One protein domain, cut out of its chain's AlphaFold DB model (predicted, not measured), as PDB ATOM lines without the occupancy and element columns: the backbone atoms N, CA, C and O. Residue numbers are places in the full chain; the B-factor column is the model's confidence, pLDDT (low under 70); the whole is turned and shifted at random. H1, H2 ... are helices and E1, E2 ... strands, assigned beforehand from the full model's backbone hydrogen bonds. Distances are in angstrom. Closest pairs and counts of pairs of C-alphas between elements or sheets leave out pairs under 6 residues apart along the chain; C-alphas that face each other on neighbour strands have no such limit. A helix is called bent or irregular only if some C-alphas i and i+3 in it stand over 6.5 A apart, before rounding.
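Overview. This is residues 2 to 147 of the 157 residues of the protein "Rhomboid family intramembrane serine protease" of Kiloniellaceae bacterium (UniProt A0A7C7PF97). Three steeply crossed helices, H2, H3 and H5, pack into a core, with H4 on the side of H3 and H5 away from H2. The small strand hairpin E1 and E2 extends from the beginning of H4, and residues 138 to 147, with H6, stick out as a tail. The printed part has 146 residues, with six named helices and two named strands in the order H1 H2 H3 E1 E2 H4 H5 H6; the sheet, E1 - E2, is antiparallel, and the class is mostly helix. It is only just compact, close to loose, with a radius of gyration of the C-alphas of 17.4 A, and flat, spanning 62 by 38 by 20 A.

Arrangement. H1, residues 2 to 5, and H2, residues 9 to 30, only just touch, with 3 pairs of C-alphas within 8 A, only at the corner by their link; their closest C-alphas, of Glu 4 and Phe 12, are 5.3 A apart. The hub is H3, residues 40 to 55, which touches four helices. It touches H2 at a steep tilt of 66 degrees, opposite ways, by residues 16 to 24 of H2 alone; the closest C-alphas, of Gly 20 and Ala 44, are 4.0 A apart. H1 touches H3, the closest C-alphas being those of Val 3 and Tyr 52, 6.0 A. E1, residues 60 to 65, and E2, residues 68 to 73, form a hairpin, antiparallel at 147 degrees, with N 61 and O 72 at 2.8 A and N 70 and O 63 at 2.9 A, within hydrogen-bond range. H4, residues 74 to 90, touches H3 at a steep tilt of 41 degrees, opposite ways, the closest C-alphas, of Leu 53 and Trp 75, being 5.8 A apart; H4 and H2 are apart. H5, residues 99 to 116, touches H3 at a steep tilt of 48 degrees, the same way, the closest C-alphas, of Gly 47 and Gly 109, being 3.9 A apart. H5 touches H2 at a steep tilt of 39 degrees, opposite ways, closest at the C-alphas of Ala 23 and Gly 105, 4.2 A. H4 and H5, a helical hairpin, touch at a shallow tilt of 34 degrees, only just short of steep, closest at the C-alphas of Gln 85 and Trp 99, 6.1 A. Every O i to N i+4 pair is within hydrogen-bond range in H2 and H3, against 12 of 13 in H4 and 12 of 14 in H5; H1 and H6, residues 142 to 145, are too short for such a pair.

Along the chain. H1 begins at C-alpha 2, (-24.127, 84.768, 51.986). H2 is 31.6 A long, H3 22.6 A, H4 24.8 A and H5 24.9 A; E1 is 14.5 A and E2 15.9 A. H5 has a kink of 35 degrees near residue 110 and is irregular, but only just: C-alphas 111 and 114 are 7.0 A apart. H6 ends at C-alpha 145, (-1.990, 76.342, 51.153).

Size, cuts and confidence. The C-alphas of Ala 33 and Gly 147, the two farthest apart, are 62.4 A apart. The printed part has no cut. The link from H5 to H6, residues 117 to 141, is long. Residues 34 to 40, 93 to 95 and 126 to 147 have pLDDT under 70.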
ATOM      1  N   ASN A   2     -24.849  86.051  51.887       82.00
ATOM      2  CA  ASN A   2     -24.127  84.768  51.986       82.00
ATOM      3  C   ASN A   2     -24.740  83.546  51.247       82.00
ATOM      4  O   ASN A   2     -24.001  82.733  50.698       82.00
ATOM      5  N   VAL A   3     -26.072  83.403  51.202       89.31
ATOM      6  CA  VAL A   3     -26.743  82.340  50.421       89.31
ATOM      7  C   VAL A   3     -26.609  82.589  48.915       89.31
ATOM      8  O   VAL A   3     -26.420  81.652  48.145       89.31
ATOM      9  N   GLU A   4     -26.676  83.848  48.496       91.81
ATOM     10  CA  GLU A   4     -26.469  84.261  47.111       91.81
ATOM     11  C   GLU A   4     -24.999  84.109  46.707       91.81
ATOM     12  O   GLU A   4     -24.723  83.533  45.662       91.81
ATOM     13  N   ASP A   5     -24.048  84.471  47.567       89.31
ATOM     14  CA  ASP A   5     -22.609  84.253  47.379       89.31
ATOM     15  C   ASP A   5     -22.272  82.769  47.193       89.31
ATOM     16  O   ASP A   5     -21.392  82.406  46.405       89.31
ATOM     17  N   ALA A   6     -23.010  81.887  47.874       89.88
ATOM     18  CA  ALA A   6     -22.824  80.448  47.771       89.88
ATOM     19  C   ALA A   6     -23.175  79.876  46.384       89.88
ATOM     20  O   ALA A   6     -22.748  78.760  46.077       89.88
ATOM     21  N   MET A   7     -23.927  80.598  45.539       93.25
ATOM     22  CA  MET A   7     -24.404  80.099  44.236       93.25
ATOM     23  C   MET A   7     -24.351  81.094  43.062       93.25
ATOM     24  O   MET A   7     -24.459  80.680  41.909       93.25
ATOM     25  N   GLY A   8     -24.142  82.383  43.319       92.06
ATOM     26  CA  GLY A   8     -24.224  83.489  42.365       92.06
ATOM     27  C   GLY A   8     -25.651  83.977  42.076       92.06
ATOM     28  O   GLY A   8     -26.615  83.215  42.140       92.06
ATOM     29  N   HIS A   9     -25.758  85.243  41.659       93.69
ATOM     30  CA  HIS A   9     -27.021  85.975  41.470       93.69
ATOM     31  C   HIS A   9     -28.069  85.255  40.604       93.69
ATOM     32  O   HIS A   9     -29.239  85.172  40.965       93.69
ATOM     33  N   VAL A  10     -27.667  84.681  39.463       95.75
ATOM     34  CA  VAL A  10     -28.616  84.021  38.542       95.75
ATOM     35  C   VAL A  10     -29.209  82.757  39.166       95.75
ATOM     36  O   VAL A  10     -30.416  82.531  39.099       95.75
ATOM     37  N   ARG A  11     -28.369  81.928  39.798       95.50
ATOM     38  CA  ARG A  11     -28.835  80.711  40.472       95.50
ATOM     39  C   ARG A  11     -29.657  81.050  41.701       95.50
ATOM     40  O   ARG A  11     -30.636  80.363  41.952       95.50
ATOM     41  N   PHE A  12     -29.293  82.118  42.407       96.38
ATOM     42  CA  PHE A  12     -30.055  82.622  43.537       96.38
ATOM     43  C   PHE A  12     -31.456  83.071  43.129       96.38
ATOM     44  O   PHE A  12     -32.420  82.664  43.766       96.38
ATOM     45  N   LEU A  13     -31.597  83.814  42.027       96.50
ATOM     46  CA  LEU A  13     -32.910  84.200  41.510       96.50
ATOM     47  C   LEU A  13     -33.773  82.971  41.181       96.50
ATOM     48  O   LEU A  13     -34.922  82.892  41.610       96.50
ATOM     49  N   LEU A  14     -33.216  81.986  40.468       97.38
ATOM     50  CA  LEU A  14     -33.929  80.743  40.148       97.38
ATOM     51  C   LEU A  14     -34.298  79.951  41.409       97.38
ATOM     52  O   LEU A  14     -35.418  79.461  41.524       97.38
ATOM     53  N   PHE A  15     -33.371  79.852  42.360       97.50
ATOM     54  CA  PHE A  15     -33.578  79.201  43.649       97.50
ATOM     55  C   PHE A  15     -34.703  79.873  44.442       97.50
ATOM     56  O   PHE A  15     -35.585  79.191  44.956       97.50
ATOM     57  N   TYR A  16     -34.697  81.205  44.508       96.44
ATOM     58  CA  TYR A  16     -35.698  82.004  45.207       96.44
ATOM     59  C   TYR A  16     -37.095  81.783  44.618       96.44
ATOM     60  O   TYR A  16     -38.036  81.475  45.349       96.44
ATOM     61  N   LEU A  17     -37.220  81.865  43.291       96.38
ATOM     62  CA  LEU A  17     -38.485  81.620  42.597       96.38
ATOM     63  C   LEU A  17     -38.970  80.180  42.797       96.38
ATOM     64  O   LEU A  17     -40.144  79.967  43.090       96.38
ATOM     65  N   LEU A  18     -38.070  79.196  42.706       96.81
ATOM     66  CA  LEU A  18     -38.406  77.791  42.929       96.81
ATOM     67  C   LEU A  18     -38.877  77.538  44.368       96.81
ATOM     68  O   LEU A  18     -39.869  76.841  44.567       96.81
ATOM     69  N   CYS A  19     -38.228  78.144  45.366       96.94
ATOM     70  CA  CYS A  19     -38.684  78.084  46.755       96.94
ATOM     71  C   CYS A  19     -40.081  78.693  46.915       96.94
ATOM     72  O   CYS A  19     -40.914  78.111  47.601       96.94
ATOM     73  N   GLY A  20     -40.359  79.824  46.259       94.88
ATOM     74  CA  GLY A  20     -41.687  80.443  46.261       94.88
ATOM     75  C   GLY A  20     -42.766  79.543  45.652       94.88
ATOM     76  O   GLY A  20     -43.839  79.397  46.232       94.88
ATOM     77  N   VAL A  21     -42.469  78.886  44.527       94.75
ATOM     78  CA  VAL A  21     -43.385  77.925  43.889       94.75
ATOM     79  C   VAL A  21     -43.636  76.721  44.793       94.75
ATOM     80  O   VAL A  21     -44.784  76.353  45.015       94.75
ATOM     81  N   LEU A  22     -42.590  76.118  45.362       95.50
ATOM     82  CA  LEU A  22     -42.742  74.961  46.249       95.50
ATOM     83  C   LEU A  22     -43.460  75.319  47.557       95.50
ATOM     84  O   LEU A  22     -44.269  74.532  48.039       95.50
ATOM     85  N   ALA A  23     -43.227  76.518  48.097       94.25
ATOM     86  CA  ALA A  23     -43.974  77.053  49.232       94.25
ATOM     87  C   ALA A  23     -45.469  77.187  48.908       94.25
ATOM     88  O   ALA A  23     -46.318  76.743  49.680       94.25
ATOM     89  N   ALA A  24     -45.795  77.752  47.743       91.31
ATOM     90  CA  ALA A  24     -47.171  77.870  47.277       91.31
ATOM     91  C   ALA A  24     -47.841  76.497  47.120       91.31
ATOM     92  O   ALA A  24     -48.956  76.295  47.596       91.31
ATOM     93  N   LEU A  25     -47.142  75.536  46.512       92.12
ATOM     94  CA  LEU A  25     -47.634  74.169  46.347       92.12
ATOM     95  C   LEU A  25     -47.842  73.457  47.689       92.12
ATOM     96  O   LEU A  25     -48.816  72.725  47.830       92.12
ATOM     97  N   ALA A  26     -46.981  73.689  48.684       92.12
ATOM     98  CA  ALA A  26     -47.156  73.128  50.021       92.12
ATOM     99  C   ALA A  26     -48.425  73.660  50.707       92.12
ATOM    100  O   ALA A  26     -49.181  72.878  51.278       92.12
ATOM    101  N   GLN A  27     -48.694  74.967  50.607       90.81
ATOM    102  CA  GLN A  27     -49.928  75.553  51.136       90.81
ATOM    103  C   GLN A  27     -51.162  75.010  50.408       90.81
ATOM    104  O   GLN A  27     -52.089  74.556  51.065       90.81
ATOM    105  N   LEU A  28     -51.154  74.993  49.071       88.81
ATOM    106  CA  LEU A  28     -52.282  74.499  48.273       88.81
ATOM    107  C   LEU A  28     -52.536  72.998  48.461       88.81
ATOM    108  O   LEU A  28     -53.679  72.561  48.409       88.81
ATOM    109  N   GLY A  29     -51.488  72.198  48.665       88.69
ATOM    110  CA  GLY A  29     -51.620  70.755  48.861       88.69
ATOM    111  C   GLY A  29     -52.203  70.368  50.220       88.69
ATOM    112  O   GLY A  29     -52.835  69.321  50.322       88.69
ATOM    113  N   ILE A  30     -51.995  71.194  51.252       88.19
ATOM    114  CA  ILE A  30     -52.445  70.916  52.625       88.19
ATOM    115  C   ILE A  30     -53.757  71.643  52.942       88.19
ATOM    116  O   ILE A  30     -54.651  71.050  53.538       88.19
ATOM    117  N   ASP A  31     -53.883  72.904  52.526       82.31
ATOM    118  CA  ASP A  31     -55.070  73.738  52.726       82.31
ATOM    119  C   ASP A  31     -55.533  74.365  51.391       82.31
ATOM    120  O   ASP A  31     -55.353  75.563  51.146       82.31
ATOM    121  N   PRO A  32     -56.115  73.557  50.485       76.69
ATOM    122  CA  PRO A  32     -56.559  74.008  49.163       76.69
ATOM    123  C   PRO A  32     -57.737  74.993  49.206       76.69
ATOM    124  O   PRO A  32     -57.986  75.681  48.219       76.69
ATOM    125  N   ALA A  33     -58.476  75.052  50.319       75.44
ATOM    126  CA  ALA A  33     -59.614  75.953  50.504       75.44
ATOM    127  C   ALA A  33     -59.208  77.319  51.091       75.44
ATOM    128  O   ALA A  33     -60.065  78.182  51.302       75.44
ATOM    129  N   SER A  34     -57.914  77.519  51.359       68.69
ATOM    130  CA  SER A  34     -57.396  78.738  51.964       68.69
ATOM    131  C   SER A  34     -57.670  79.964  51.091       68.69
ATOM    132  O   SER A  34     -57.285  80.020  49.923       68.69
ATOM    133  N   THR A  35     -58.298  80.983  51.677       67.19
ATOM    134  CA  THR A  35     -58.461  82.313  51.059       67.19
ATOM    135  C   THR A  35     -57.334  83.270  51.446       67.19
ATOM    136  O   THR A  35     -57.318  84.426  51.019       67.19
ATOM    137  N   THR A  36     -56.377  82.797  52.249       68.75
ATOM    138  CA  THR A  36     -55.230  83.577  52.691       68.75
ATOM    139  C   THR A  36     -54.378  83.970  51.483       68.75
ATOM    140  O   THR A  36     -53.997  83.100  50.695       68.75
ATOM    141  N   PRO A  37     -54.043  85.264  51.311       63.91
ATOM    142  CA  PRO A  37     -53.223  85.696  50.191       63.91
ATOM    143  C   PRO A  37     -51.877  84.965  50.208       63.91
ATOM    144  O   PRO A  37     -51.062  85.123  51.118       63.91
ATOM    145  N   LEU A  38     -51.650  84.161  49.168       64.25
ATOM    146  CA  LEU A  38     -50.411  83.432  48.925       64.25
ATOM    147  C   LEU A  38     -49.321  84.426  48.500       64.25
ATOM    148  O   LEU A  38     -48.991  84.576  47.322       64.25
ATOM    149  N   ILE A  39     -48.760  85.164  49.452       62.50
ATOM    150  CA  ILE A  39     -47.612  86.021  49.166       62.50
ATOM    151  C   ILE A  39     -46.388  85.109  49.037       62.50
ATOM    152  O   ILE A  39     -45.691  84.815  50.005       62.50
ATOM    153  N   GLY A  40     -46.111  84.655  47.811       68.75
ATOM    154  CA  GLY A  40     -44.983  83.767  47.502       68.75
ATOM    155  C   GLY A  40     -43.612  84.326  47.903       68.75
ATOM    156  O   GLY A  40     -42.662  83.561  48.052       68.75
ATOM    157  N   ALA A  41     -43.505  85.638  48.144       83.50
ATOM    158  CA  ALA A  41     -42.276  86.267  48.613       83.50
ATOM    159  C   ALA A  41     -41.868  85.805  50.026       83.50
ATOM    160  O   ALA A  41     -40.688  85.529  50.243       83.50
ATOM    161  N   SER A  42     -42.797  85.663  50.984       91.19
ATOM    162  CA  SER A  42     -42.444  85.230  52.351       91.19
ATOM    163  C   SER A  42     -42.105  83.738  52.413       91.19
ATOM    164  O   SER A  42     -41.158  83.342  53.095       91.19
ATOM    165  N   GLY A  43     -42.802  82.908  51.631       92.75
ATOM    166  CA  GLY A  43     -42.459  81.496  51.434       92.75
ATOM    167  C   GLY A  43     -41.085  81.313  50.777       92.75
ATOM    168  O   GLY A  43     -40.269  80.524  51.251       92.75
ATOM    169  N   ALA A  44     -40.773  82.108  49.750       95.00
ATOM    170  CA  ALA A  44     -39.454  82.110  49.118       95.00
ATOM    171  C   ALA A  44     -38.341  82.530  50.093       95.00
ATOM    172  O   ALA A  44     -37.305  81.868  50.165       95.00
ATOM    173  N   ILE A  45     -38.568  83.577  50.899       95.50
ATOM    174  CA  ILE A  45     -37.639  83.987  51.965       95.50
ATOM    175  C   ILE A  45     -37.450  82.854  52.976       95.50
ATOM    176  O   ILE A  45     -36.318  82.567  53.358       95.50
ATOM    177  N   SER A  46     -38.526  82.162  53.357       96.19
ATOM    178  CA  SER A  46     -38.451  80.996  54.246       96.19
ATOM    179  C   SER A  46     -37.531  79.917  53.666       96.19
ATOM    180  O   SER A  46     -36.705  79.364  54.390       96.19
ATOM    181  N   GLY A  47     -37.572  79.686  52.349       97.00
ATOM    182  CA  GLY A  47     -36.616  78.809  51.667       97.00
ATOM    183  C   GLY A  47     -35.175  79.305  51.701       97.00
ATOM    184  O   GLY A  47     -34.262  78.526  51.978       97.00
ATOM    185  N   VAL A  48     -34.940  80.605  51.529       97.19
ATOM    186  CA  VAL A  48     -33.598  81.181  51.714       97.19
ATOM    187  C   VAL A  48     -33.091  80.965  53.144       97.19
ATOM    188  O   VAL A  48     -31.922  80.623  53.323       97.19
ATOM    189  N   LEU A  49     -33.951  81.087  54.160       96.25
ATOM    190  CA  LEU A  49     -33.599  80.801  55.556       96.25
ATOM    191  C   LEU A  49     -33.279  79.315  55.782       96.25
ATOM    192  O   LEU A  49     -32.308  78.995  56.469       96.25
ATOM    193  N   GLY A  50     -34.030  78.407  55.155       97.06
ATOM    194  CA  GLY A  50     -33.729  76.973  55.163       97.06
ATOM    195  C   GLY A  50     -32.361  76.664  54.549       97.06
ATOM    196  O   GLY A  50     -31.551  75.956  55.146       97.06
ATOM    197  N   ALA A  51     -32.043  77.261  53.397       96.50
ATOM    198  CA  ALA A  51     -30.716  77.146  52.789       96.50
ATOM    199  C   ALA A  51     -29.610  77.734  53.674       96.50
ATOM    200  O   ALA A  51     -28.545  77.129  53.812       96.50
ATOM    201  N   TYR A  52     -29.862  78.888  54.301       94.69
ATOM    202  CA  TYR A  52     -28.929  79.524  55.228       94.69
ATOM    203  C   TYR A  52     -28.581  78.590  56.388       94.69
ATOM    204  O   TYR A  52     -27.404  78.456  56.720       94.69
ATOM    205  N   LEU A  53     -29.578  77.924  56.986       94.44
ATOM    206  CA  LEU A  53     -29.366  76.982  58.087       94.44
ATOM    207  C   LEU A  53     -28.378  75.876  57.700       94.44
ATOM    208  O   LEU A  53     -27.488  75.535  58.478       94.44
ATOM    209  N   ILE A  54     -28.532  75.334  56.492       95.00
ATOM    210  CA  ILE A  54     -27.692  74.248  55.988       95.00
ATOM    211  C   ILE A  54     -26.295  74.747  55.613       95.00
ATOM    212  O   ILE A  54     -25.319  74.051  55.867       95.00
ATOM    213  N   LEU A  55     -26.158  75.943  55.040       90.75
ATOM    214  CA  LEU A  55     -24.851  76.498  54.674       90.75
ATOM    215  C   LEU A  55     -24.048  76.947  55.899       90.75
ATOM    216  O   LEU A  55     -22.873  76.607  56.033       90.75
ATOM    217  N   HIS A  56     -24.686  77.678  56.812       90.44
ATOM    218  CA  HIS A  56     -24.013  78.424  57.873       90.44
ATOM    219  C   HIS A  56     -24.650  78.213  59.258       90.44
ATOM    220  O   HIS A  56     -24.993  79.185  59.938       90.44
ATOM    221  N   PRO A  57     -24.756  76.968  59.759       86.81
ATOM    222  CA  PRO A  57     -25.411  76.698  61.041       86.81
ATOM    223  C   PRO A  57     -24.719  77.402  62.218       86.81
ATOM    224  O   PRO A  57     -25.370  77.806  63.177       86.81
ATOM    225  N   LYS A  58     -23.393  77.585  62.144       85.12
ATOM    226  CA  LYS A  58     -22.567  78.194  63.199       85.12
ATOM    227  C   LYS A  58     -22.415  79.715  63.078       85.12
ATOM    228  O   LYS A  58     -21.720  80.304  63.906       85.12
ATOM    229  N   ALA A  59     -23.013  80.352  62.066       85.44
ATOM    230  CA  ALA A  59     -22.940  81.803  61.927       85.44
ATOM    231  C   ALA A  59     -23.556  82.480  63.154       85.44
ATOM    232  O   ALA A  59     -24.594  82.047  63.645       85.44
ATOM    233  N   LYS A  60     -22.910  83.526  63.672       85.12
ATOM    234  CA  LYS A  60     -23.430  84.295  64.804       85.12
ATOM    235  C   LYS A  60     -24.240  85.465  64.271       85.12
ATOM    236  O   LYS A  60     -23.709  86.303  63.549       85.12
ATOM    237  N   VAL A  61     -25.508  85.515  64.645       84.00
ATOM    238  CA  VAL A  61     -26.427  86.602  64.328       84.00
ATOM    239  C   VAL A  61     -26.524  87.495  65.554       84.00
ATOM    240  O   VAL A  61     -26.735  87.013  66.667       84.00
ATOM    241  N   LEU A  62     -26.342  88.797  65.350       86.12
ATOM    242  CA  LEU A  62     -26.587  89.785  66.389       86.12
ATOM    243  C   LEU A  62     -28.096  89.991  66.518       86.12
ATOM    244  O   LEU A  62     -28.757  90.416  65.573       86.12
ATOM    245  N   VAL A  63     -28.624  89.681  67.694       83.50
ATOM    246  CA  VAL A  63     -30.021  89.875  68.064       83.50
ATOM    247  C   VAL A  63     -30.070  90.974  69.123       83.50
ATOM    248  O   VAL A  63     -29.527  90.784  70.216       83.50
ATOM    249  N   PRO A  64     -30.682  92.132  68.833       77.62
ATOM    250  CA  PRO A  64     -30.875  93.170  69.832       77.62
ATOM    251  C   PRO A  64     -32.012  92.751  70.770       77.62
ATOM    252  O   PRO A  64     -33.186  92.828  70.413       77.62
ATOM    253  N   VAL A  65     -31.676  92.285  71.974       82.75
ATOM    254  CA  VAL A  65     -32.670  91.969  73.006       82.75
ATOM    255  C   VAL A  65     -32.839  93.196  73.895       82.75
ATOM    256  O   VAL A  65     -32.007  93.471  74.762       82.75
ATOM    257  N   VAL A  66     -33.919  93.945  73.648       81.00
ATOM    258  CA  VAL A  66     -34.276  95.225  74.293       81.00
ATOM    259  C   VAL A  66     -33.243  96.327  74.024       81.00
ATOM    260  O   VAL A  66     -33.485  97.207  73.206       81.00
ATOM    261  N   VAL A  67     -32.082  96.265  74.673       82.56
ATOM    262  CA  VAL A  67     -30.944  97.185  74.488       82.56
ATOM    263  C   VAL A  67     -29.592  96.460  74.483       82.56
ATOM    264  O   VAL A  67     -28.559  97.087  74.261       82.56
ATOM    265  N   ILE A  68     -29.574  95.140  74.711       83.56
ATOM    266  CA  ILE A  68     -28.350  94.339  74.808       83.56
ATOM    267  C   ILE A  68     -28.160  93.557  73.499       83.56
ATOM    268  O   ILE A  68     -29.005  92.720  73.164       83.56
ATOM    269  N   PRO A  69     -27.067  93.785  72.747       85.38
ATOM    270  CA  PRO A  69     -26.755  92.976  71.578       85.38
ATOM    271  C   PRO A  69     -26.271  91.589  72.019       85.38
ATOM    272  O   PRO A  69     -25.212  91.454  72.632       85.38
ATOM    273  N   LEU A  70     -27.033  90.547  71.689       86.38
ATOM    274  CA  LEU A  70     -26.654  89.157  71.927       86.38
ATOM    275  C   LEU A  70     -26.251  88.486  70.618       86.38
ATOM    276  O   LEU A  70     -26.969  88.553  69.626       86.38
ATOM    277  N   TYR A  71     -25.114  87.798  70.616       88.12
ATOM    278  CA  TYR A  71     -24.683  86.995  69.476       88.12
ATOM    279  C   TYR A  71     -25.179  85.566  69.646       88.12
ATOM    280  O   TYR A  71     -24.604  84.792  70.414       88.12
ATOM    281  N   LEU A  72     -26.233  85.212  68.917       86.00
ATOM    282  CA  LEU A  72     -26.813  83.875  68.948       86.00
ATOM    283  C   LEU A  72     -26.451  83.109  67.675       86.00
ATOM    284  O   LEU A  72     -26.377  83.699  66.595       86.00
ATOM    285  N   PRO A  73     -26.190  81.797  67.768       89.00
ATOM    286  CA  PRO A  73     -25.921  81.008  66.582       89.00
ATOM    287  C   PRO A  73     -27.187  80.909  65.719       89.00
ATOM    288  O   PRO A  73     -28.288  80.701  66.230       89.00
ATOM    289  N   ALA A  74     -27.023  81.030  64.405       87.94
ATOM    290  CA  ALA A  74     -28.111  81.059  63.437       87.94
ATOM    291  C   ALA A  74     -28.986  79.808  63.523       87.94
ATOM    292  O   ALA A  74     -30.204  79.921  63.433       87.94
ATOM    293  N   TRP A  75     -28.392  78.632  63.765       92.00
ATOM    294  CA  TRP A  75     -29.170  77.401  63.904       92.00
ATOM    295  C   TRP A  75     -30.230  77.490  65.002       92.00
ATOM    296  O   TRP A  75     -31.350  77.037  64.790       92.00
ATOM    297  N   LEU A  76     -29.911  78.120  66.136       92.69
ATOM    298  CA  LEU A  76     -30.838  78.243  67.256       92.69
ATOM    299  C   LEU A  76     -32.022  79.132  66.875       92.69
ATOM    300  O   LEU A  76     -33.170  78.762  67.096       92.69
ATOM    301  N   LEU A  77     -31.737  80.277  66.254       91.56
ATOM    302  CA  LEU A  77     -32.761  81.231  65.831       91.56
ATOM    303  C   LEU A  77     -33.677  80.645  64.756       91.56
ATOM    304  O   LEU A  77     -34.893  80.784  64.841       91.56
ATOM    305  N   LEU A  78     -33.097  79.981  63.757       93.88
ATOM    306  CA  LEU A  78     -33.840  79.447  62.620       93.88
ATOM    307  C   LEU A  78     -34.672  78.224  63.004       93.88
ATOM    308  O   LEU A  78     -35.815  78.124  62.572       93.88
ATOM    309  N   VAL A  79     -34.145  77.328  63.847       94.62
ATOM    310  CA  VAL A  79     -34.918  76.188  64.366       94.62
ATOM    311  C   VAL A  79     -36.043  76.669  65.277       94.62
ATOM    312  O   VAL A  79     -37.165  76.187  65.147       94.62
ATOM    313  N   PHE A  80     -35.783  77.648  66.150       95.25
ATOM    314  CA  PHE A  80     -36.825  78.246  66.986       95.25
ATOM    315  C   PHE A  80     -37.930  78.891  66.138       95.25
ATOM    316  O   PHE A  80     -39.109  78.607  66.332       95.25
ATOM    317  N   TRP A  81     -37.554  79.710  65.153       94.44
ATOM    318  CA  TRP A  81     -38.498  80.366  64.248       94.44
ATOM    319  C   TRP A  81     -39.305  79.363  63.408       94.44
ATOM    320  O   TRP A  81     -40.504  79.554  63.203       94.44
ATOM    321  N   PHE A  82     -38.669  78.282  62.949       95.88
ATOM    322  CA  PHE A  82     -39.336  77.205  62.220       95.88
ATOM    323  C   PHE A  82     -40.316  76.438  63.119       95.88
ATOM    324  O   PHE A  82     -41.450  76.193  62.722       95.88
ATOM    325  N   GLY A  83     -39.919  76.126  64.357       94.75
ATOM    326  CA  GLY A  83     -40.792  75.505  65.356       94.75
ATOM    327  C   GLY A  83     -42.011  76.367  65.692       94.75
ATOM    328  O   GLY A  83     -43.125  75.854  65.784       94.75
ATOM    329  N   PHE A  84     -41.827  77.687  65.786       92.81
ATOM    330  CA  PHE A  84     -42.916  78.633  66.028       92.81
ATOM    331  C   PHE A  84     -44.010  78.581  64.950       92.81
ATOM    332  O   PHE A  84     -45.173  78.804  65.274       92.81
ATOM    333  N   GLN A  85     -43.690  78.220  63.699       91.75
ATOM    334  CA  GLN A  85     -44.710  78.073  62.650       91.75
ATOM    335  C   GLN A  85     -45.776  77.032  63.034       91.75
ATOM    336  O   GLN A  85     -46.960  77.238  62.781       91.75
ATOM    337  N   PHE A  86     -45.374  75.936  63.689       92.06
ATOM    338  CA  PHE A  86     -46.288  74.881  64.138       92.06
ATOM    339  C   PHE A  86     -47.127  75.309  65.342       92.06
ATOM    340  O   PHE A  86     -48.293  74.939  65.435       92.06
ATOM    341  N   VAL A  87     -46.555  76.111  66.242       91.00
ATOM    342  CA  VAL A  87     -47.296  76.698  67.368       91.00
ATOM    343  C   VAL A  87     -48.357  77.663  66.847       91.00
ATOM    344  O   VAL A  87     -49.515  77.569  67.233       91.00
ATOM    345  N   ALA A  88     -47.992  78.530  65.900       87.56
ATOM    346  CA  ALA A  88     -48.927  79.467  65.290       87.56
ATOM    347  C   ALA A  88     -50.058  78.763  64.521       87.56
ATOM    348  O   ALA A  88     -51.195  79.230  64.549       87.56
ATOM    349  N   LEU A  89     -49.769  77.625  63.877       86.88
ATOM    350  CA  LEU A  89     -50.791  76.745  63.298       86.88
ATOM    351  C   LEU A  89     -51.728  76.164  64.368       86.88
ATOM    352  O   LEU A  89     -52.938  76.126  64.156       86.88
ATOM    353  N   ALA A  90     -51.185  75.717  65.503       86.50
ATOM    354  CA  ALA A  90     -51.956  75.112  66.588       86.50
ATOM    355  C   ALA A  90     -52.859  76.118  67.324       86.50
ATOM    356  O   ALA A  90     -53.974  75.764  67.699       86.50
ATOM    357  N   ASP A  91     -52.426  77.375  67.453       83.81
ATOM    358  CA  ASP A  91     -53.210  78.477  68.035       83.81
ATOM    359  C   ASP A  91     -54.298  79.023  67.083       83.81
ATOM    360  O   ASP A  91     -54.905  80.065  67.331       83.81
ATOM    361  N   GLY A  92     -54.567  78.316  65.981       73.06
ATOM    362  CA  GLY A  92     -55.631  78.631  65.032       73.06
ATOM    363  C   GLY A  92     -55.216  79.543  63.881       73.06
ATOM    364  O   GLY A  92     -56.052  79.789  63.019       73.06
ATOM    365  N   GLY A  93     -53.952  79.985  63.833       64.75
ATOM    366  CA  GLY A  93     -53.374  80.805  62.767       64.75
ATOM    367  C   GLY A  93     -54.060  82.165  62.604       64.75
ATOM    368  O   GLY A  93     -55.266  82.272  62.407       64.75
ATOM    369  N   SER A  94     -53.307  83.266  62.602       62.94
ATOM    370  CA  SER A  94     -53.888  84.512  62.088       62.94
ATOM    371  C   SER A  94     -54.340  84.282  60.638       62.94
ATOM    372  O   SER A  94     -53.562  83.793  59.817       62.94
ATOM    373  N   SER A  95     -55.592  84.626  60.314       64.19
ATOM    374  CA  SER A  95     -56.263  84.280  59.042       64.19
ATOM    375  C   SER A  95     -55.564  84.789  57.771       64.19
ATOM    376  O   SER A  95     -55.916  84.407  56.657       64.19
ATOM    377  N   ASN A  96     -54.542  85.629  57.933       74.75
ATOM    378  CA  ASN A  96     -53.804  86.272  56.856       74.75
ATOM    379  C   ASN A  96     -52.369  85.743  56.673       74.75
ATOM    380  O   ASN A  96     -51.636  86.299  55.857       74.75
ATOM    381  N   VAL A  97     -51.939  84.704  57.405       83.69
ATOM    382  CA  VAL A  97     -50.582  84.141  57.277       83.69
ATOM    383  C   VAL A  97     -50.629  82.703  56.761       83.69
ATOM    384  O   VAL A  97     -51.191  81.812  57.388       83.69
ATOM    385  N   ALA A  98     -49.984  82.470  55.618       88.69
ATOM    386  CA  ALA A  98     -49.861  81.155  54.994       88.69
ATOM    387  C   ALA A  98     -48.747  80.327  55.667       88.69
ATOM    388  O   ALA A  98     -47.642  80.180  55.141       88.69
ATOM    389  N   TRP A  99     -49.014  79.814  56.869       89.69
ATOM    390  CA  TRP A  99     -48.024  79.092  57.681       89.69
ATOM    391  C   TRP A  99     -47.459  77.842  56.986       89.69
ATOM    392  O   TRP A  99     -46.253  77.588  57.067       89.69
ATOM    393  N   TRP A 100     -48.279  77.096  56.234       91.38
ATOM    394  CA  TRP A 100     -47.799  75.941  55.463       91.38
ATOM    395  C   TRP A 100     -46.866  76.354  54.326       91.38
ATOM    396  O   TRP A 100     -45.921  75.624  54.026       91.38
ATOM    397  N   ALA A 101     -47.052  77.546  53.749       93.06
ATOM    398  CA  ALA A 101     -46.110  78.093  52.778       93.06
ATOM    399  C   ALA A 101     -44.735  78.370  53.404       93.06
ATOM    400  O   ALA A 101     -43.712  78.083  52.786       93.06
ATOM    401  N   HIS A 102     -44.674  78.886  54.637       94.56
ATOM    402  CA  HIS A 102     -43.395  79.096  55.325       94.56
ATOM    403  C   HIS A 102     -42.689  77.775  55.635       94.56
ATOM    404  O   HIS A 102     -41.495  77.636  55.365       94.56
ATOM    405  N   ILE A 103     -43.432  76.790  56.149       95.25
ATOM    406  CA  ILE A 103     -42.894  75.462  56.462       95.25
ATOM    407  C   ILE A 103     -42.384  74.784  55.187       95.25
ATOM    408  O   ILE A 103     -41.229  74.361  55.126       95.25
ATOM    409  N   GLY A 104     -43.222  74.731  54.150       95.56
ATOM    410  CA  GLY A 104     -42.882  74.131  52.864       95.56
ATOM    411  C   GLY A 104     -41.714  74.836  52.184       95.56
ATOM    412  O   GLY A 104     -40.787  74.177  51.721       95.56
ATOM    413  N   GLY A 105     -41.705  76.171  52.199       96.81
ATOM    414  CA  GLY A 105     -40.605  76.981  51.683       96.81
ATOM    415  C   GLY A 105     -39.290  76.668  52.386       96.81
ATOM    416  O   GLY A 105     -38.305  76.359  51.720       96.81
ATOM    417  N   PHE A 106     -39.274  76.670  53.723       97.81
ATOM    418  CA  PHE A 106     -38.082  76.368  54.517       97.81
ATOM    419  C   PHE A 106     -37.512  74.979  54.212       97.81
ATOM    420  O   PHE A 106     -36.314  74.843  53.949       97.81
ATOM    421  N   VAL A 107     -38.368  73.955  54.186       97.88
ATOM    422  CA  VAL A 107     -37.962  72.580  53.861       97.88
ATOM    423  C   VAL A 107     -37.459  72.483  52.418       97.88
ATOM    424  O   VAL A 107     -36.413  71.879  52.170       97.88
ATOM    425  N   ALA A 108     -38.144  73.115  51.464       97.75
ATOM    426  CA  ALA A 108     -37.715  73.162  50.069       97.75
ATOM    427  C   ALA A 108     -36.324  73.793  49.931       97.75
ATOM    428  O   ALA A 108     -35.439  73.220  49.304       97.75
ATOM    429  N   GLY A 109     -36.080  74.935  50.569       97.56
ATOM    430  CA  GLY A 109     -34.782  75.593  50.489       97.56
ATOM    431  C   GLY A 109     -33.648  74.804  51.148       97.56
ATOM    432  O   GLY A 109     -32.565  74.679  50.571       97.56
ATOM    433  N   ALA A 110     -33.905  74.202  52.315       97.69
ATOM    434  CA  ALA A 110     -32.945  73.340  53.006       97.69
ATOM    435  C   ALA A 110     -32.577  72.088  52.190       97.69
ATOM    436  O   ALA A 110     -31.436  71.630  52.224       97.69
ATOM    437  N   THR A 111     -33.524  71.543  51.425       97.94
ATOM    438  CA  THR A 111     -33.302  70.354  50.586       97.94
ATOM    439  C   THR A 111     -32.701  70.686  49.221       97.94
ATOM    440  O   THR A 111     -31.917  69.897  48.699       97.94
ATOM    441  N   LEU A 112     -33.009  71.855  48.648       97.62
ATOM    442  CA  LEU A 112     -32.533  72.269  47.325       97.62
ATOM    443  C   LEU A 112     -31.107  72.825  47.326       97.62
ATOM    444  O   LEU A 112     -30.402  72.723  46.317       97.62
ATOM    445  N   ILE A 113     -30.651  73.412  48.435       96.75
ATOM    446  CA  ILE A 113     -29.355  74.097  48.470       96.75
ATOM    447  C   ILE A 113     -28.140  73.251  48.034       96.75
ATOM    448  O   ILE A 113     -27.265  73.808  47.359       96.75
ATOM    449  N   PRO A 114     -28.051  71.926  48.290       94.75
ATOM    450  CA  PRO A 114     -26.928  71.117  47.815       94.75
ATOM    451  C   PRO A 114     -26.788  71.098  46.284       94.75
ATOM    452  O   PRO A 114     -25.677  70.910  45.785       94.75
ATOM    453  N   PHE A 115     -27.887  71.318  45.551       96.12
ATOM    454  CA  PHE A 115     -27.934  71.306  44.085       96.12
ATOM    455  C   PHE A 115     -27.655  72.678  43.459       96.12
ATOM    456  O   PHE A 115     -27.191  72.749  42.322       96.12
ATOM    457  N   PHE A 116     -27.914  73.765  44.193       95.31
ATOM    458  CA  PHE A 116     -27.756  75.135  43.692       95.31
ATOM    459  C   PHE A 116     -26.407  75.764  44.054       95.31
ATOM    460  O   PHE A 116     -25.880  76.569  43.279       95.31
ATOM    461  N   ARG A 117     -25.815  75.380  45.194       93.31
ATOM    462  CA  ARG A 117     -24.514  75.898  45.641       93.31
ATOM    463  C   ARG A 117     -23.383  75.570  44.657       93.31
ATOM    464  O   ARG A 117     -23.395  74.555  43.954       93.31
ATOM    465  N   TYR A 118     -22.324  76.370  44.669       91.31
ATOM    466  CA  TYR A 118     -21.056  75.972  44.071       91.31
ATOM    467  C   TYR A 118     -20.471  74.771  44.820       91.31
ATOM    468  O   TYR A 118     -20.423  74.761  46.046       91.31
ATOM    469  N   ARG A 119     -19.948  73.776  44.089       85.75
ATOM    470  CA  ARG A 119     -19.358  72.558  44.687       85.75
ATOM    471  C   ARG A 119     -18.252  72.851  45.707       85.75
ATOM    472  O   ARG A 119     -18.061  72.061  46.624       85.75
ATOM    473  N   ALA A 120     -17.545  73.968  45.533       86.19
ATOM    474  CA  ALA A 120     -16.466  74.403  46.412       86.19
ATOM    475  C   ALA A 120     -16.937  75.024  47.741       86.19
ATOM    476  O   ALA A 120     -16.148  75.083  48.677       86.19
ATOM    477  N   VAL A 121     -18.183  75.498  47.841       86.31
ATOM    478  CA  VAL A 121     -18.720  76.104  49.071       86.31
ATOM    479  C   VAL A 121     -19.226  74.984  49.960       86.31
ATOM    480  O   VAL A 121     -20.171  74.353  49.514       86.31
ATOM    481  N   PRO A 122     -18.673  74.707  51.153       86.44
ATOM    482  CA  PRO A 122     -19.076  73.583  52.000       86.44
ATOM    483  C   PRO A 122     -20.497  73.718  52.567       86.44
ATOM    484  O   PRO A 122     -21.071  74.800  52.590       86.44
ATOM    485  N   LEU A 123     -21.081  72.596  53.000       89.06
ATOM    486  CA  LEU A 123     -22.303  72.606  53.808       89.06
ATOM    487  C   LEU A 123     -21.918  72.524  55.286       89.06
ATOM    488  O   LEU A 123     -20.837  72.049  55.637       89.06
ATOM    489  N   PHE A 124     -22.825  72.962  56.148       86.81
ATOM    490  CA  PHE A 124     -22.726  72.890  57.600       86.81
ATOM    491  C   PHE A 124     -21.498  73.605  58.186       86.81
ATOM    492  O   PHE A 124     -20.989  73.225  59.242       86.81
ATOM    493  N   GLY A 125     -21.003  74.644  57.501       70.31
ATOM    494  CA  GLY A 125     -19.779  75.353  57.879       70.31
ATOM    495  C   GLY A 125     -18.531  74.460  57.918       70.31
ATOM    496  O   GLY A 125     -17.572  74.771  58.628       70.31
ATOM    497  N   MET A 126     -18.535  73.323  57.211       65.31
ATOM    498  CA  MET A 126     -17.419  72.379  57.176       65.31
ATOM    499  C   MET A 126     -16.311  72.902  56.248       65.31
ATOM    500  O   MET A 126     -16.177  72.455  55.116       65.31
ATOM    501  N   GLY A 127     -15.534  73.881  56.712       57.16
ATOM    502  CA  GLY A 127     -14.431  74.479  55.942       57.16
ATOM    503  C   GLY A 127     -14.297  75.998  56.066       57.16
ATOM    504  O   GLY A 127     -13.342  76.560  55.534       57.16
ATOM    505  N   ASP A 128     -15.206  76.657  56.786       55.50
ATOM    506  CA  ASP A 128     -15.168  78.109  56.946       55.50
ATOM    507  C   ASP A 128     -14.128  78.500  58.017       55.50
ATOM    508  O   ASP A 128     -14.246  78.070  59.171       55.50
ATOM    509  N   PRO A 129     -13.105  79.322  57.700       48.09
ATOM    510  CA  PRO A 129     -12.328  79.986  58.742       48.09
ATOM    511  C   PRO A 129     -13.255  80.914  59.559       48.09
ATOM    512  O   PRO A 129     -14.294  81.334  59.044       48.09
ATOM    513  N   PRO A 130     -12.905  81.276  60.811       44.28
ATOM    514  CA  PRO A 130     -13.807  81.955  61.758       44.28
ATOM    515  C   PRO A 130     -14.373  83.342  61.354       44.28
ATOM    516  O   PRO A 130     -14.974  84.005  62.192       44.28
ATOM    517  N   GLY A 131     -14.218  83.793  60.105       53.31
ATOM    518  CA  GLY A 131     -14.681  85.087  59.589       53.31
ATOM    519  C   GLY A 131     -15.630  85.032  58.382       53.31
ATOM    520  O   GLY A 131     -15.908  86.080  57.811       53.31
ATOM    521  N   GLY A 132     -16.130  83.854  57.985       46.38
ATOM    522  CA  GLY A 132     -17.023  83.714  56.828       46.38
ATOM    523  C   GLY A 132     -16.283  83.664  55.485       46.38
ATOM    524  O   GLY A 132     -15.139  84.105  55.347       46.38
ATOM    525  N   VAL A 133     -16.921  83.060  54.484       50.19
ATOM    526  CA  VAL A 133     -16.323  82.857  53.162       50.19
ATOM    527  C   VAL A 133     -16.360  84.167  52.377       50.19
ATOM    528  O   VAL A 133     -17.361  84.505  51.759       50.19
ATOM    529  N   THR A 134     -15.246  84.893  52.336       43.31
ATOM    530  CA  THR A 134     -15.023  85.895  51.287       43.31
ATOM    531  C   THR A 134     -14.614  85.160  50.012       43.31
ATOM    532  O   THR A 134     -13.430  84.948  49.745       43.31
ATOM    533  N   LEU A 135     -15.587  84.737  49.195       45.91
ATOM    534  CA  LEU A 135     -15.303  84.372  47.805       45.91
ATOM    535  C   LEU A 135     -14.963  85.659  47.053       45.91
ATOM    536  O   LEU A 135     -15.794  86.261  46.378       45.91
ATOM    537  N   ARG A 136     -13.712  86.102  47.182       42.38
ATOM    538  CA  ARG A 136     -13.173  87.162  46.340       42.38
ATOM    539  C   ARG A 136     -13.313  86.690  44.894       42.38
ATOM    540  O   ARG A 136     -12.715  85.691  44.494       42.38
ATOM    541  N   ARG A 137     -14.163  87.382  44.135       44.34
ATOM    542  CA  ARG A 137     -14.374  87.161  42.704       44.34
ATOM    543  C   ARG A 137     -13.007  87.270  42.018       44.34
ATOM    544  O   ARG A 137     -12.455  88.357  41.890       44.34
ATOM    545  N   GLY A 138     -12.441  86.122  41.648       42.66
ATOM    546  CA  GLY A 138     -11.111  86.014  41.054       42.66
ATOM    547  C   GLY A 138      -9.968  85.974  42.080       42.66
ATOM    548  O   GLY A 138      -9.821  86.853  42.925       42.66
ATOM    549  N   VAL A 139      -9.082  84.990  41.901       45.88
ATOM    550  CA  VAL A 139      -7.827  84.740  42.641       45.88
ATOM    551  C   VAL A 139      -7.952  83.805  43.858       45.88
ATOM    552  O   VAL A 139      -7.899  84.204  45.012       45.88
ATOM    553  N   GLY A 140      -7.976  82.504  43.554       39.81
ATOM    554  CA  GLY A 140      -6.869  81.627  43.950       39.81
ATOM    555  C   GLY A 140      -6.786  81.169  45.407       39.81
ATOM    556  O   GLY A 140      -5.824  81.496  46.098       39.81
ATOM    557  N   TRP A 141      -7.662  80.240  45.801       44.41
ATOM    558  CA  TRP A 141      -7.452  79.365  46.972       44.41
ATOM    559  C   TRP A 141      -6.117  78.589  46.935       44.41
ATOM    560  O   TRP A 141      -5.583  78.207  47.975       44.41
ATOM    561  N   GLN A 142      -5.517  78.420  45.752       44.62
ATOM    562  CA  GLN A 142      -4.234  77.731  45.569       44.62
ATOM    563  C   GLN A 142      -3.035  78.433  46.236       44.62
ATOM    564  O   GLN A 142      -2.014  77.790  46.471       44.62
ATOM    565  N   ARG A 143      -3.122  79.729  46.577       41.31
ATOM    566  CA  ARG A 143      -1.987  80.465  47.174       41.31
ATOM    567  C   ARG A 143      -1.894  80.350  48.695       41.31
ATOM    568  O   ARG A 143      -0.796  80.470  49.228       41.31
ATOM    569  N   ALA A 144      -3.003  80.086  49.387       47.47
ATOM    570  CA  ALA A 144      -3.031  80.045  50.851       47.47
ATOM    571  C   ALA A 144      -2.467  78.735  51.431       47.47
ATOM    572  O   ALA A 144      -1.892  78.746  52.516       47.47
ATOM    573  N   GLN A 145      -2.566  77.616  50.702       48.44
ATOM    574  CA  GLN A 145      -1.990  76.342  51.153       48.44
ATOM    575  C   GLN A 145      -0.485  76.226  50.878       48.44
ATOM    576  O   GLN A 145       0.241  75.651  51.684       48.44
ATOM    577  N   LYS A 146       0.018  76.853  49.807       45.72
ATOM    578  CA  LYS A 146       1.439  76.783  49.424       45.72
ATOM    579  C   LYS A 146       2.387  77.520  50.389       45.72
ATOM    580  O   LYS A 146       3.592  77.321  50.324       45.72
ATOM    581  N   GLY A 147       1.863  78.348  51.299       44.19
ATOM    582  CA  GLY A 147       2.658  79.075  52.299       44.19
ATOM    583  C   GLY A 147       2.921  78.323  53.609       44.19
ATOM    584  O   GLY A 147       3.705  78.807  54.417       44.19
TER     585      GLY A 147